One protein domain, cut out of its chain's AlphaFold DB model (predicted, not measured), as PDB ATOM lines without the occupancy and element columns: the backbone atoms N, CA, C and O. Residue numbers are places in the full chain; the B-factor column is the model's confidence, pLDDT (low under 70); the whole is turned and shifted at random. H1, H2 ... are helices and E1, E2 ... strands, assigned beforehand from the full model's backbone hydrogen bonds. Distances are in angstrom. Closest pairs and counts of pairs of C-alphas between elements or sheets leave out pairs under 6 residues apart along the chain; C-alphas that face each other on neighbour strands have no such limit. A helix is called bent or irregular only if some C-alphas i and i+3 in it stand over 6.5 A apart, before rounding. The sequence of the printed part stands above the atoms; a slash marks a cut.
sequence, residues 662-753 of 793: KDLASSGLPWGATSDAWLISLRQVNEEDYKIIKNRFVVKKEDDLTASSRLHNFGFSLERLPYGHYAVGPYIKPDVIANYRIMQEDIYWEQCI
ATOM      1  N   LYS A 662       6.361 -31.067 -36.771       91.81
ATOM      2  CA  LYS A 662       7.445 -31.851 -37.390       91.81
ATOM      3  C   LYS A 662       8.734 -31.051 -37.526       91.81
ATOM      4  O   LYS A 662       9.833 -31.570 -37.313       91.81
ATOM      5  N   ASP A 663       8.624 -29.773 -37.878       91.38
ATOM      6  CA  ASP A 663       9.785 -28.890 -37.942       91.38
ATOM      7  C   ASP A 663      10.360 -28.642 -36.548       91.38
ATOM      8  O   ASP A 663      11.575 -28.678 -36.382       91.38
ATOM      9  N   LEU A 664       9.509 -28.467 -35.533       91.38
ATOM     10  CA  LEU A 664       9.948 -28.303 -34.150       91.38
ATOM     11  C   LEU A 664      10.651 -29.574 -33.640       91.38
ATOM     12  O   LEU A 664      11.760 -29.497 -33.107       91.38
ATOM     13  N   ALA A 665      10.082 -30.754 -33.903       91.38
ATOM     14  CA  ALA A 665      10.671 -32.044 -33.545       91.38
ATOM     15  C   ALA A 665      12.021 -32.288 -34.247       91.38
ATOM     16  O   ALA A 665      12.988 -32.711 -33.604       91.38
ATOM     17  N   SER A 666      12.132 -31.961 -35.538       91.75
ATOM     18  CA  SER A 666      13.383 -32.108 -36.301       91.75
ATOM     19  C   SER A 666      14.431 -31.031 -36.003       91.75
ATOM     20  O   SER A 666      15.620 -31.297 -36.163       91.75
ATOM     21  N   SER A 667      14.026 -29.847 -35.528       88.94
ATOM     22  CA  SER A 667      14.947 -28.738 -35.234       88.94
ATOM     23  C   SER A 667      15.889 -29.004 -34.057       88.94
ATOM     24  O   SER A 667      16.982 -28.449 -34.011       88.94
ATOM     25  N   GLY A 668      15.476 -29.837 -33.096       88.56
ATOM     26  CA  GLY A 668      16.234 -30.043 -31.860       88.56
ATOM     27  C   GLY A 668      16.047 -28.946 -30.804       88.56
ATOM     28  O   GLY A 668      16.670 -29.036 -29.750       88.56
ATOM     29  N   LEU A 669      15.208 -27.936 -31.058       91.25
ATOM     30  CA  LEU A 669      15.035 -26.783 -30.173       91.25
ATOM     31  C   LEU A 669      14.296 -27.177 -28.872       91.25
ATOM     32  O   LEU A 669      13.235 -27.805 -28.955       91.25
ATOM     33  N   PRO A 670      14.817 -26.830 -27.678       92.06
ATOM     34  CA  PRO A 670      14.056 -26.923 -26.435       92.06
ATOM     35  C   PRO A 670      12.978 -25.836 -26.391       92.06
ATOM     36  O   PRO A 670      13.184 -24.729 -26.892       92.06
ATOM     37  N   TRP A 671      11.842 -26.141 -25.772       92.44
ATOM     38  CA  TRP A 671      10.740 -25.193 -25.609       92.44
ATOM     39  C   TRP A 671      10.142 -25.292 -24.207       92.44
ATOM     40  O   TRP A 671      10.414 -26.258 -23.495       92.44
ATOM     41  N   GLY A 672       9.383 -24.291 -23.767       90.44
ATOM     42  CA  GLY A 672       8.854 -24.306 -22.408       90.44
ATOM     43  C   GLY A 672       8.009 -23.108 -22.005       90.44
ATOM     44  O   GLY A 672       7.889 -22.127 -22.743       90.44
ATOM     45  N   ALA A 673       7.461 -23.217 -20.798       89.19
ATOM     46  CA  ALA A 673       6.610 -22.228 -20.144       89.19
ATOM     47  C   ALA A 673       6.859 -22.215 -18.621       89.19
ATOM     48  O   ALA A 673       7.782 -22.862 -18.117       89.19
ATOM     49  N   THR A 674       6.024 -21.477 -17.890       85.94
ATOM     50  CA  THR A 674       6.086 -21.325 -16.427       85.94
ATOM     51  C   THR A 674       5.511 -22.510 -15.651       85.94
ATOM     52  O   THR A 674       5.895 -22.720 -14.504       85.94
ATOM     53  N   SER A 675       4.628 -23.300 -16.268       85.38
ATOM     54  CA  SER A 675       3.925 -24.424 -15.639       85.38
ATOM     55  C   SER A 675       3.966 -25.677 -16.521       85.38
ATOM     56  O   SER A 675       4.119 -25.592 -17.742       85.38
ATOM     57  N   ASP A 676       3.830 -26.851 -15.909       84.88
ATOM     58  CA  ASP A 676       3.651 -28.136 -16.587       84.88
ATOM     59  C   ASP A 676       2.213 -28.356 -17.093       84.88
ATOM     60  O   ASP A 676       1.982 -29.287 -17.869       84.88
ATOM     61  N   ALA A 677       1.271 -27.470 -16.744       84.19
ATOM     62  CA  ALA A 677      -0.113 -27.498 -17.224       84.19
ATOM     63  C   ALA A 677      -0.218 -27.539 -18.764       84.19
ATOM     64  O   ALA A 677      -1.071 -28.231 -19.318       84.19
ATOM     65  N   TRP A 678       0.732 -26.909 -19.465       86.62
ATOM     66  CA  TRP A 678       0.866 -26.917 -20.931       86.62
ATOM     67  C   TRP A 678       1.097 -28.316 -21.535       86.62
ATOM     68  O   TRP A 678       1.032 -28.494 -22.750       86.62
ATOM     69  N   LEU A 679       1.412 -29.319 -20.712       88.50
ATOM     70  CA  LEU A 679       1.586 -30.702 -21.145       88.50
ATOM     71  C   LEU A 679       0.362 -31.583 -20.888       88.50
ATOM     72  O   LEU A 679       0.347 -32.695 -21.414       88.50
ATOM     73  N   ILE A 680      -0.637 -31.136 -20.114       86.81
ATOM     74  CA  ILE A 680      -1.781 -31.970 -19.694       86.81
ATOM     75  C   ILE A 680      -2.499 -32.548 -20.918       86.81
ATOM     76  O   ILE A 680      -2.582 -33.768 -21.063       86.81
ATOM     77  N   SER A 681      -2.870 -31.690 -21.865       87.62
ATOM     78  CA  SER A 681      -3.497 -32.041 -23.148       87.62
ATOM     79  C   SER A 681      -2.645 -32.967 -24.027       87.62
ATOM     80  O   SER A 681      -3.144 -33.678 -24.895       87.62
ATOM     81  N   LEU A 682      -1.329 -33.003 -23.794       88.19
ATOM     82  CA  LEU A 682      -0.391 -33.832 -24.547       88.19
ATOM     83  C   LEU A 682      -0.067 -35.163 -23.856       88.19
ATOM     84  O   LEU A 682       0.560 -36.018 -24.494       88.19
ATOM     85  N   ARG A 683      -0.467 -35.388 -22.592       84.56
ATOM     86  CA  ARG A 683      -0.086 -36.577 -21.797       84.56
ATOM     87  C   ARG A 683      -0.427 -37.878 -22.528       84.56
ATOM     88  O   ARG A 683       0.453 -38.725 -22.697       84.56
ATOM     89  N   GLN A 684      -1.645 -37.983 -23.056       82.50
ATOM     90  CA  GLN A 684      -2.159 -39.203 -23.688       82.50
ATOM     91  C   GLN A 684      -1.760 -39.385 -25.172       82.50
ATOM     92  O   GLN A 684      -1.948 -40.461 -25.742       82.50
ATOM     93  N   VAL A 685      -1.164 -38.373 -25.821       86.19
ATOM     94  CA  VAL A 685      -0.831 -38.420 -27.260       86.19
ATOM     95  C   VAL A 685       0.343 -39.370 -27.541       86.19
ATOM     96  O   VAL A 685       1.439 -39.206 -26.994       86.19
ATOM     97  N   ASN A 686       0.142 -40.344 -28.436       85.88
ATOM     98  CA  ASN A 686       1.096 -41.435 -28.699       85.88
ATOM     99  C   ASN A 686       1.976 -41.280 -29.953       85.88
ATOM    100  O   ASN A 686       2.849 -42.125 -30.183       85.88
ATOM    101  N   GLU A 687       1.784 -40.221 -30.731       89.81
ATOM    102  CA  GLU A 687       2.558 -39.944 -31.944       89.81
ATOM    103  C   GLU A 687       4.045 -39.659 -31.655       89.81
ATOM    104  O   GLU A 687       4.404 -39.100 -30.614       89.81
ATOM    105  N   GLU A 688       4.929 -40.054 -32.578       91.00
ATOM    106  CA  GLU A 688       6.386 -39.955 -32.398       91.00
ATOM    107  C   GLU A 688       6.869 -38.503 -32.271       91.00
ATOM    108  O   GLU A 688       7.635 -38.194 -31.356       91.00
ATOM    109  N   ASP A 689       6.368 -37.601 -33.120       91.00
ATOM    110  CA  ASP A 689       6.723 -36.177 -33.087       91.00
ATOM    111  C   ASP A 689       6.352 -35.544 -31.732       91.00
ATOM    112  O   ASP A 689       7.164 -34.857 -31.106       91.00
ATOM    113  N   TYR A 690       5.161 -35.867 -31.216       90.69
ATOM    114  CA  TYR A 690       4.679 -35.392 -29.919       90.69
ATOM    115  C   TYR A 690       5.484 -35.952 -28.737       90.69
ATOM    116  O   TYR A 690       5.713 -35.253 -27.750       90.69
ATOM    117  N   LYS A 691       5.975 -37.195 -28.813       90.88
ATOM    118  CA  LYS A 691       6.886 -37.754 -27.795       90.88
ATOM    119  C   LYS A 691       8.216 -37.003 -27.751       90.88
ATOM    120  O   LYS A 691       8.731 -36.735 -26.666       90.88
ATOM    121  N   ILE A 692       8.754 -36.632 -28.914       91.06
ATOM    122  CA  ILE A 692      10.015 -35.889 -29.015       91.06
ATOM    123  C   ILE A 692       9.874 -34.493 -28.402       91.06
ATOM    124  O   ILE A 692      10.729 -34.098 -27.610       91.06
ATOM    125  N   ILE A 693       8.811 -33.752 -28.737       91.31
ATOM    126  CA  ILE A 693       8.612 -32.399 -28.194       91.31
ATOM    127  C   ILE A 693       8.305 -32.432 -26.691       91.31
ATOM    128  O   ILE A 693       8.827 -31.583 -25.974       91.31
ATOM    129  N   LYS A 694       7.550 -33.428 -26.197       90.19
ATOM    130  CA  LYS A 694       7.264 -33.601 -24.762       90.19
ATOM    131  C   LYS A 694       8.543 -33.761 -23.946       90.19
ATOM    132  O   LYS A 694       8.737 -33.058 -22.962       90.19
ATOM    133  N   ASN A 695       9.461 -34.610 -24.406       90.06
ATOM    134  CA  ASN A 695      10.746 -34.832 -23.734       90.06
ATOM    135  C   ASN A 695      11.672 -33.601 -23.743       90.06
ATOM    136  O   ASN A 695      12.667 -33.581 -23.023       90.06
ATOM    137  N   ARG A 696      11.383 -32.598 -24.580       91.31
ATOM    138  CA  ARG A 696      12.152 -31.349 -24.693       91.31
ATOM    139  C   ARG A 696      11.467 -30.154 -24.035       91.31
ATOM    140  O   ARG A 696      12.019 -29.056 -24.110       91.31
ATOM    141  N   PHE A 697      10.294 -30.352 -23.435       92.06
ATOM    142  CA  PHE A 697       9.598 -29.303 -22.705       92.06
ATOM    143  C   PHE A 697      10.302 -29.035 -21.371       92.06
ATOM    144  O   PHE A 697      10.592 -29.967 -20.620       92.06
ATOM    145  N   VAL A 698      10.592 -27.769 -21.076       91.50
ATOM    146  CA  VAL A 698      11.297 -27.357 -19.856       91.50
ATOM    147  C   VAL A 698      10.474 -26.318 -19.107       91.50
ATOM    148  O   VAL A 698      10.238 -25.227 -19.618       91.50
ATOM    149  N   VAL A 699      10.102 -26.631 -17.868       90.31
ATOM    150  CA  VAL A 699       9.465 -25.672 -16.957       90.31
ATOM    151  C   VAL A 699      10.544 -24.780 -16.345       90.31
ATOM    152  O   VAL A 699      11.517 -25.279 -15.773       90.31
ATOM    153  N   LYS A 700      10.399 -23.461 -16.480       88.19
ATOM    154  CA  LYS A 700      11.330 -22.463 -15.930       88.19
ATOM    155  C   LYS A 700      10.563 -21.328 -15.263       88.19
ATOM    156  O   LYS A 700       9.454 -21.006 -15.669       88.19
ATOM    157  N   LYS A 701      11.187 -20.684 -14.276       87.69
ATOM    158  CA  LYS A 701      10.655 -19.449 -13.686       87.69
ATOM    159  C   LYS A 701      10.765 -18.288 -14.678       87.69
ATOM    160  O   LYS A 701      11.586 -18.323 -15.596       87.69
ATOM    161  N   GLU A 702       9.967 -17.244 -14.473       85.00
ATOM    162  CA  GLU A 702       9.889 -16.090 -15.380       85.00
ATOM    163  C   GLU A 702      11.239 -15.386 -15.600       85.00
ATOM    164  O   GLU A 702      11.581 -15.048 -16.736       85.00
ATOM    165  N   ASP A 703      12.054 -15.240 -14.551       85.56
ATOM    166  CA  ASP A 703      13.394 -14.641 -14.646       85.56
ATOM    167  C   ASP A 703      14.327 -15.444 -15.574       85.56
ATOM    168  O   ASP A 703      15.033 -14.883 -16.419       85.56
ATOM    169  N   ASP A 704      14.282 -16.776 -15.479       86.94
ATOM    170  CA  ASP A 704      15.099 -17.680 -16.293       86.94
ATOM    171  C   ASP A 704      14.619 -17.730 -17.754       86.94
ATOM    172  O   ASP A 704      15.430 -17.863 -18.682       86.94
ATOM    173  N   LEU A 705      13.305 -17.615 -17.982       86.12
ATOM    174  CA  LEU A 705      12.719 -17.479 -19.320       86.12
ATOM    175  C   LEU A 705      13.139 -16.153 -19.962       86.12
ATOM    176  O   LEU A 705      13.574 -16.141 -21.116       86.12
ATOM    177  N   THR A 706      13.129 -15.065 -19.190       85.81
ATOM    178  CA  THR A 706      13.590 -13.742 -19.636       85.81
ATOM    179  C   THR A 706      15.076 -13.758 -20.007       85.81
ATOM    180  O   THR A 706      15.480 -13.143 -20.993       85.81
ATOM    181  N   ALA A 707      15.916 -14.486 -19.265       85.69
ATOM    182  CA  ALA A 707      17.324 -14.666 -19.623       85.69
ATOM    183  C   ALA A 707      17.496 -15.517 -20.896       85.69
ATOM    184  O   ALA A 707      18.323 -15.199 -21.753       85.69
ATOM    185  N   SER A 708      16.689 -16.574 -21.042       85.00
ATOM    186  CA  SER A 708      16.726 -17.483 -22.197       85.00
ATOM    187  C   SER A 708      16.292 -16.796 -23.495       85.00
ATOM    188  O   SER A 708      16.799 -17.130 -24.566       85.00
ATOM    189  N   SER A 709      15.406 -15.800 -23.418       83.31
ATOM    190  CA  SER A 709      14.877 -15.104 -24.598       83.31
ATOM    191  C   SER A 709      15.975 -14.368 -25.376       83.31
ATOM    192  O   SER A 709      15.925 -14.286 -26.604       83.31
ATOM    193  N   ARG A 710      17.054 -13.963 -24.698       82.00
ATOM    194  CA  ARG A 710      18.218 -13.289 -25.295       82.00
ATOM    195  C   ARG A 710      19.192 -14.214 -26.035       82.00
ATOM    196  O   ARG A 710      20.053 -13.705 -26.744       82.00
ATOM    197  N   LEU A 711      19.099 -15.534 -25.853       82.38
ATOM    198  CA  LEU A 711      20.086 -16.508 -26.348       82.38
ATOM    199  C   LEU A 711      19.716 -17.158 -27.697       82.38
ATOM    200  O   LEU A 711      20.503 -17.946 -28.219       82.38
ATOM    201  N   HIS A 712      18.534 -16.853 -28.253       82.44
ATOM    202  CA  HIS A 712      18.015 -17.355 -29.545       82.44
ATOM    203  C   HIS A 712      18.067 -18.883 -29.718       82.44
ATOM    204  O   HIS A 712      18.157 -19.386 -30.836       82.44
ATOM    205  N   ASN A 713      18.012 -19.634 -28.618       86.50
ATOM    206  CA  ASN A 713      18.159 -21.092 -28.597       86.50
ATOM    207  C   ASN A 713      17.000 -21.808 -27.886       86.50
ATOM    208  O   ASN A 713      17.130 -22.978 -27.530       86.50
ATOM    209  N   PHE A 714      15.885 -21.110 -27.671       89.62
ATOM    210  CA  PHE A 714      14.740 -21.597 -26.909       89.62
ATOM    211  C   PHE A 714      13.430 -21.190 -27.592       89.62
ATOM    212  O   PHE A 714      13.352 -20.103 -28.159       89.62
ATOM    213  N   GLY A 715      12.416 -22.055 -27.559       90.50
ATOM    214  CA  GLY A 715      11.049 -21.731 -27.973       90.50
ATOM    215  C   GLY A 715      10.169 -21.393 -26.769       90.50
ATOM    216  O   GLY A 715      10.195 -22.116 -25.778       90.50
ATOM    217  N   PHE A 716       9.378 -20.325 -26.838       91.38
ATOM    218  CA  PHE A 716       8.453 -19.966 -25.752       91.38
ATOM    219  C   PHE A 716       7.032 -20.342 -26.128       91.38
ATOM    220  O   PHE A 716       6.582 -19.984 -27.219       91.38
ATOM    221  N   SER A 717       6.340 -21.041 -25.232       91.38
ATOM    222  CA  SER A 717       4.918 -21.329 -25.402       91.38
ATOM    223  C   SER A 717       4.109 -20.037 -25.388       91.38
ATOM    224  O   SER A 717       4.376 -19.129 -24.603       91.38
ATOM    225  N   LEU A 718       3.121 -19.967 -26.268       90.94
ATOM    226  CA  LEU A 718       2.169 -18.874 -26.368       90.94
ATOM    227  C   LEU A 718       0.784 -19.459 -26.574       90.94
ATOM    228  O   LEU A 718       0.621 -20.448 -27.291       90.94
ATOM    229  N   GLU A 719      -0.214 -18.803 -26.014       91.19
ATOM    230  CA  GLU A 719      -1.603 -19.126 -26.288       91.19
ATOM    231  C   GLU A 719      -2.171 -18.109 -27.280       91.19
ATOM    232  O   GLU A 719      -2.042 -16.896 -27.115       91.19
ATOM    233  N   ARG A 720      -2.752 -18.616 -28.364       91.62
ATOM    234  CA  ARG A 720      -3.437 -17.856 -29.402       91.62
ATOM    235  C   ARG A 720      -4.915 -17.777 -29.048       91.62
ATOM    236  O   ARG A 720      -5.587 -18.806 -28.954       91.62
ATOM    237  N   LEU A 721      -5.396 -16.549 -28.921       90.94
ATOM    238  CA  LEU A 721      -6.783 -16.212 -28.631       90.94
ATOM    239  C   LEU A 721      -7.621 -16.178 -29.930       90.94
ATOM    240  O   LEU A 721      -7.068 -15.963 -31.020       90.94
ATOM    241  N   PRO A 722      -8.947 -16.402 -29.857       86.50
ATOM    242  CA  PRO A 722      -9.806 -16.553 -31.032       86.50
ATOM    243  C   PRO A 722      -9.902 -15.298 -31.911       86.50
ATOM    244  O   PRO A 722     -10.049 -15.436 -33.130       86.50
ATOM    245  N   TYR A 723      -9.771 -14.089 -31.350       86.25
ATOM    246  CA  TYR A 723      -9.905 -12.836 -32.109       86.25
ATOM    247  C   TYR A 723      -8.568 -12.231 -32.565       86.25
ATOM    248  O   TYR A 723      -8.503 -11.064 -32.946       86.25
ATOM    249  N   GLY A 724      -7.511 -13.051 -32.634       83.06
ATOM    250  CA  GLY A 724      -6.233 -12.696 -33.265       83.06
ATOM    251  C   GLY A 724      -5.174 -12.149 -32.309       83.06
ATOM    252  O   GLY A 724      -4.079 -11.797 -32.757       83.06
ATOM    253  N   HIS A 725      -5.478 -12.115 -31.016       89.50
ATOM    254  CA  HIS A 725      -4.543 -11.744 -29.966       89.50
ATOM    255  C   HIS A 725      -3.782 -12.958 -29.418       89.50
ATOM    256  O   HIS A 725      -4.046 -14.108 -29.778       89.50
ATOM    257  N   TYR A 726      -2.807 -12.698 -28.550       88.56
ATOM    258  CA  TYR A 726      -1.992 -13.726 -27.913       88.56
ATOM    259  C   TYR A 726      -1.898 -13.439 -26.420       88.56
ATOM    260  O   TYR A 726      -1.657 -12.293 -26.045       88.56
ATOM    261  N   ALA A 727      -2.030 -14.472 -25.590       87.31
ATOM    262  CA  ALA A 727      -1.638 -14.386 -24.191       87.31
ATOM    263  C   ALA A 727      -0.112 -14.525 -24.132       87.31
ATOM    264  O   ALA A 727       0.455 -15.602 -24.363       87.31
ATOM    265  N   VAL A 728       0.559 -13.395 -23.929       84.56
ATOM    266  CA  VAL A 728       2.018 -13.299 -23.901       84.56
ATOM    267  C   VAL A 728       2.447 -13.156 -22.453       84.56
ATOM    268  O   VAL A 728       2.053 -12.216 -21.781       84.56
ATOM    269  N   GLY A 729       3.279 -14.077 -21.970       81.75
ATOM    270  CA  GLY A 729       3.810 -13.951 -20.617       81.75
ATOM    271  C   GLY A 729       4.738 -12.732 -20.471       81.75
ATOM    272  O   GLY A 729       5.472 -12.406 -21.414       81.75
ATOM    273  N   PRO A 730       4.810 -12.113 -19.277       79.31
ATOM    274  CA  PRO A 730       5.578 -10.882 -19.030       79.31
ATOM    275  C   PRO A 730       7.093 -11.036 -19.270       79.31
ATOM    276  O   PRO A 730       7.833 -10.058 -19.410       79.31
ATOM    277  N   TYR A 731       7.576 -12.278 -19.357       81.12
ATOM    278  CA  TYR A 731       8.961 -12.628 -19.664       81.12
ATOM    279  C   TYR A 731       9.361 -12.397 -21.140       81.12
ATOM    280  O   TYR A 731      10.558 -12.411 -21.458       81.12
ATOM    281  N   ILE A 732       8.409 -12.165 -22.055       82.38
ATOM    282  CA  ILE A 732       8.675 -11.843 -23.467       82.38
ATOM    283  C   ILE A 732       8.589 -10.327 -23.664       82.38
ATOM    284  O   ILE A 732       7.514  -9.745 -23.745       82.38
ATOM    285  N   LYS A 733       9.749  -9.677 -23.786       82.00
ATOM    286  CA  LYS A 733       9.840  -8.218 -23.931       82.00
ATOM    287  C   LYS A 733       9.884  -7.763 -25.401       82.00
ATOM    288  O   LYS A 733      10.403  -8.496 -26.251       82.00
ATOM    289  N   PRO A 734       9.411  -6.539 -25.721       78.50
ATOM    290  CA  PRO A 734       9.364  -6.024 -27.096       78.50
ATOM    291  C   PRO A 734      10.715  -5.975 -27.825       78.50
ATOM    292  O   PRO A 734      10.761  -6.109 -29.046       78.50
ATOM    293  N   ASP A 735      11.821  -5.811 -27.095       78.62
ATOM    294  CA  ASP A 735      13.186  -5.779 -27.636       78.62
ATOM    295  C   ASP A 735      13.634  -7.128 -28.215       78.62
ATOM    296  O   ASP A 735      14.474  -7.174 -29.116       78.62
ATOM    297  N   VAL A 736      13.057  -8.232 -27.736       78.06
ATOM    298  CA  VAL A 736      13.431  -9.588 -28.149       78.06
ATOM    299  C   VAL A 736      12.582 -10.088 -29.320       78.06
ATOM    300  O   VAL A 736      13.101 -10.799 -30.185       78.06
ATOM    301  N   ILE A 737      11.313  -9.672 -29.405       82.56
ATOM    302  CA  ILE A 737      10.327 -10.166 -30.387       82.56
ATOM    303  C   ILE A 737      10.820 -10.045 -31.837       82.56
ATOM    304  O   ILE A 737      10.550 -10.932 -32.643       82.56
ATOM    305  N   ALA A 738      11.602  -9.013 -32.171       80.69
ATOM    306  CA  ALA A 738      12.106  -8.790 -33.531       80.69
ATOM    307  C   ALA A 738      12.941  -9.958 -34.101       80.69
ATOM    308  O   ALA A 738      13.008 -10.132 -35.317       80.69
ATOM    309  N   ASN A 739      13.567 -10.764 -33.237       83.81
ATOM    310  CA  ASN A 739      14.395 -11.908 -33.636       83.81
ATOM    311  C   ASN A 739      13.667 -13.252 -33.543       83.81
ATOM    312  O   ASN A 739      14.268 -14.305 -33.765       83.81
ATOM    313  N   TYR A 740      12.391 -13.223 -33.187       88.81
ATOM    314  CA  TYR A 740      11.557 -14.394 -33.024       88.81
ATOM    315  C   TYR A 740      10.389 -14.334 -34.000       88.81
ATOM    316  O   TYR A 740      10.031 -13.301 -34.561       88.81
ATOM    317  N   ARG A 741       9.806 -15.494 -34.251       89.25
ATOM    318  CA  ARG A 741       8.677 -15.673 -35.143       89.25
ATOM    319  C   ARG A 741       7.725 -16.681 -34.530       89.25
ATOM    320  O   ARG A 741       8.149 -17.716 -34.032       89.25
ATOM    321  N   ILE A 742       6.436 -16.391 -34.608       91.69
ATOM    322  CA  ILE A 742       5.390 -17.309 -34.158       91.69
ATOM    323  C   ILE A 742       5.290 -18.477 -35.150       91.69
ATOM    324  O   ILE A 742       5.348 -18.278 -36.373       91.69
ATOM    325  N   MET A 743       5.164 -19.696 -34.629       92.75
ATOM    326  CA  MET A 743       4.872 -20.881 -35.427       92.75
ATOM    327  C   MET A 743       3.517 -20.742 -36.127       92.75
ATOM    328  O   MET A 743       2.573 -20.134 -35.628       92.75
ATOM    329  N   GLN A 744       3.430 -21.279 -37.342       90.25
ATOM    330  CA  GLN A 744       2.209 -21.154 -38.135       90.25
ATOM    331  C   GLN A 744       1.149 -22.166 -37.690       90.25
ATOM    332  O   GLN A 744      -0.034 -21.842 -37.682       90.25
ATOM    333  N   GLU A 745       1.581 -23.376 -37.347       91.75
ATOM    334  CA  GLU A 745       0.739 -24.434 -36.802       91.75
ATOM    335  C   GLU A 745       0.698 -24.339 -35.273       91.75
ATOM    336  O   GLU A 745       1.706 -24.023 -34.632       91.75
ATOM    337  N   ASP A 746      -0.469 -24.614 -34.699       92.19
ATOM    338  CA  ASP A 746      -0.632 -24.762 -33.254       92.19
ATOM    339  C   ASP A 746      -0.235 -26.191 -32.866       92.19
ATOM    340  O   ASP A 746      -0.555 -27.142 -33.576       92.19
ATOM    341  N   ILE A 747       0.472 -26.355 -31.748       91.56
ATOM    342  CA  ILE A 747       0.848 -27.670 -31.209       91.56
ATOM    343  C   ILE A 747      -0.419 -28.478 -30.914       91.56
ATOM    344  O   ILE A 747      -0.507 -29.663 -31.246       91.56
ATOM    345  N   TYR A 748      -1.397 -27.817 -30.303       91.50
ATOM    346  CA  TYR A 748      -2.756 -28.299 -30.114       91.50
ATOM    347  C   TYR A 748      -3.688 -27.100 -29.915       91.50
ATOM    348  O   TYR A 748      -3.240 -25.979 -29.682       91.50
ATOM    349  N   TRP A 749      -4.990 -27.327 -30.020       91.88
ATOM    350  CA  TRP A 749      -6.008 -26.343 -29.671       91.88
ATOM    351  C   TRP A 749      -7.044 -27.017 -28.786       91.88
ATOM    352  O   TRP A 749      -7.358 -28.189 -28.999       91.88
ATOM    353  N   GLU A 750      -7.575 -26.282 -27.821       91.56
ATOM    354  CA  GLU A 750      -8.622 -26.755 -26.919       91.56
ATOM    355  C   GLU A 750      -9.672 -25.659 -26.701       91.56
ATOM    356  O   GLU A 750      -9.669 -24.613 -27.356       91.56
ATOM    357  N   GLN A 751     -10.664 -25.973 -25.877       92.31
ATOM    358  CA  GLN A 751     -11.763 -25.085 -25.533       92.31
ATOM    359  C   GLN A 751     -11.638 -24.712 -24.062       92.31
ATOM    360  O   GLN A 751     -11.572 -25.615 -23.224       92.31
ATOM    361  N   CYS A 752     -11.649 -23.418 -23.750       92.44
ATOM    362  CA  CYS A 752     -11.763 -22.951 -22.373       92.44
ATOM    363  C   CYS A 752     -13.162 -23.257 -21.842       92.44
ATOM    364  O   CYS A 752     -14.167 -23.012 -22.518       92.44
ATOM    365  N   ILE A 753     -13.226 -23.799 -20.633       94.31
ATOM    366  CA  ILE A 753     -14.453 -24.137 -19.920       94.31
ATOM    367  C   ILE A 753     -14.384 -23.633 -18.484       94.31
ATOM    368  O   ILE A 753     -13.312 -23.408 -17.924       94.31
TER     369      ILE A 753
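AT A GLANCE: This is residues 662 to 753 of the 793 residues of an uncharacterized protein of Tribolium castaneum (UniProt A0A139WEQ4). Strand E1 runs through the middle of a rounded body, with short helices and loops set round it in two loose groups: H1, H2 and H3 on one side, and H4, H5 and the short strand E2 on the other. Two short stretches outside the named strands, residues 671 to 672 and 726 to 727, pair with E1, while E3 ends the printed part on the side of H2, away from E1. The printed part has 92 residues, with five named helices and three named strands in the order H1 H2 H3 H4 E1 H5 E2 E3; no two named strands pair, and the class is mixed, helices and strands. The whole is compact, with a radius of gyration of the C-alphas of 13.2 A and spans of 37 by 31 by 24 A.

IN THESE COORDINATES: H4, the longest helix by residues, holds residues 702 to 709 and measures 10.5 A; its C-alpha 702 is at (9.889, -16.090, -15.380). E1, residues 715 to 720, measures 15.1 A. H5 is residues 734 to 737, 5.4 A, and E2 is residues 740 to 742, 6.9 A. H1, residues 662 to 667, begins with C-alpha 662 at (7.445, -31.851, -37.390) and measures 8.4 A. H2, residues 676 to 682, measures 10.6 A and is irregular: C-alphas 678 and 681 are 7.1 A apart. H3, residues 688 to 694, measures 10.0 A. E3, residues 748 to 753, measures 16.1 A and ends with C-alpha 753 at (-14.453, -24.137, -19.920).

HOW THE PARTS SIT: H4 and E1 are near each other, with 6 pairs of C-alphas within 10 A. H4 and H5 are close but not clearly touching; their closest C-alphas, of Ser 709 and Val 736, are 6.7 A apart. E1 and E2 are near each other, with 7 such pairs, and H5 and E2 meet only through their link. Residues 671 to 672 pair with residues 715 to 716 of E1, parallel, and residues 726 to 727 pair with residues 719 to 720, antiparallel. H1 and H3 touch, the closest C-alphas being those of Ala 665 and Asp 689 at 5.7 A, with a steep tilt of 59 degrees, the same way. H2 and H3 form a helical hairpin and only just touch, with 3 pairs of C-alphas within 8 A; the closest, of Leu 679 and Lys 694, are 7.3 A apart, and the tilt is a shallow 14 degrees, opposite ways. The closest C-alphas of H2 and E3, of Ser 681 and Tyr 748, are 7.9 A apart. E1 and E3 are apart. In H1, H3 and H4 every O i to N i+4 pair is within hydrogen-bond range; in H2 0 of 3 are, beside 3 of 4 O i to N i+3 pairs, and H5 is too short for an O i to N i+4 pair.

THE WHOLE: The C-alphas of Asn 686 and Asp 735, the two farthest apart, are 37.7 A apart. The printed part has no cut. The link from E1 to H5, residues 721 to 733, is long. The mean pLDDT of the printed part is 87.9, and no printed residue is under 70.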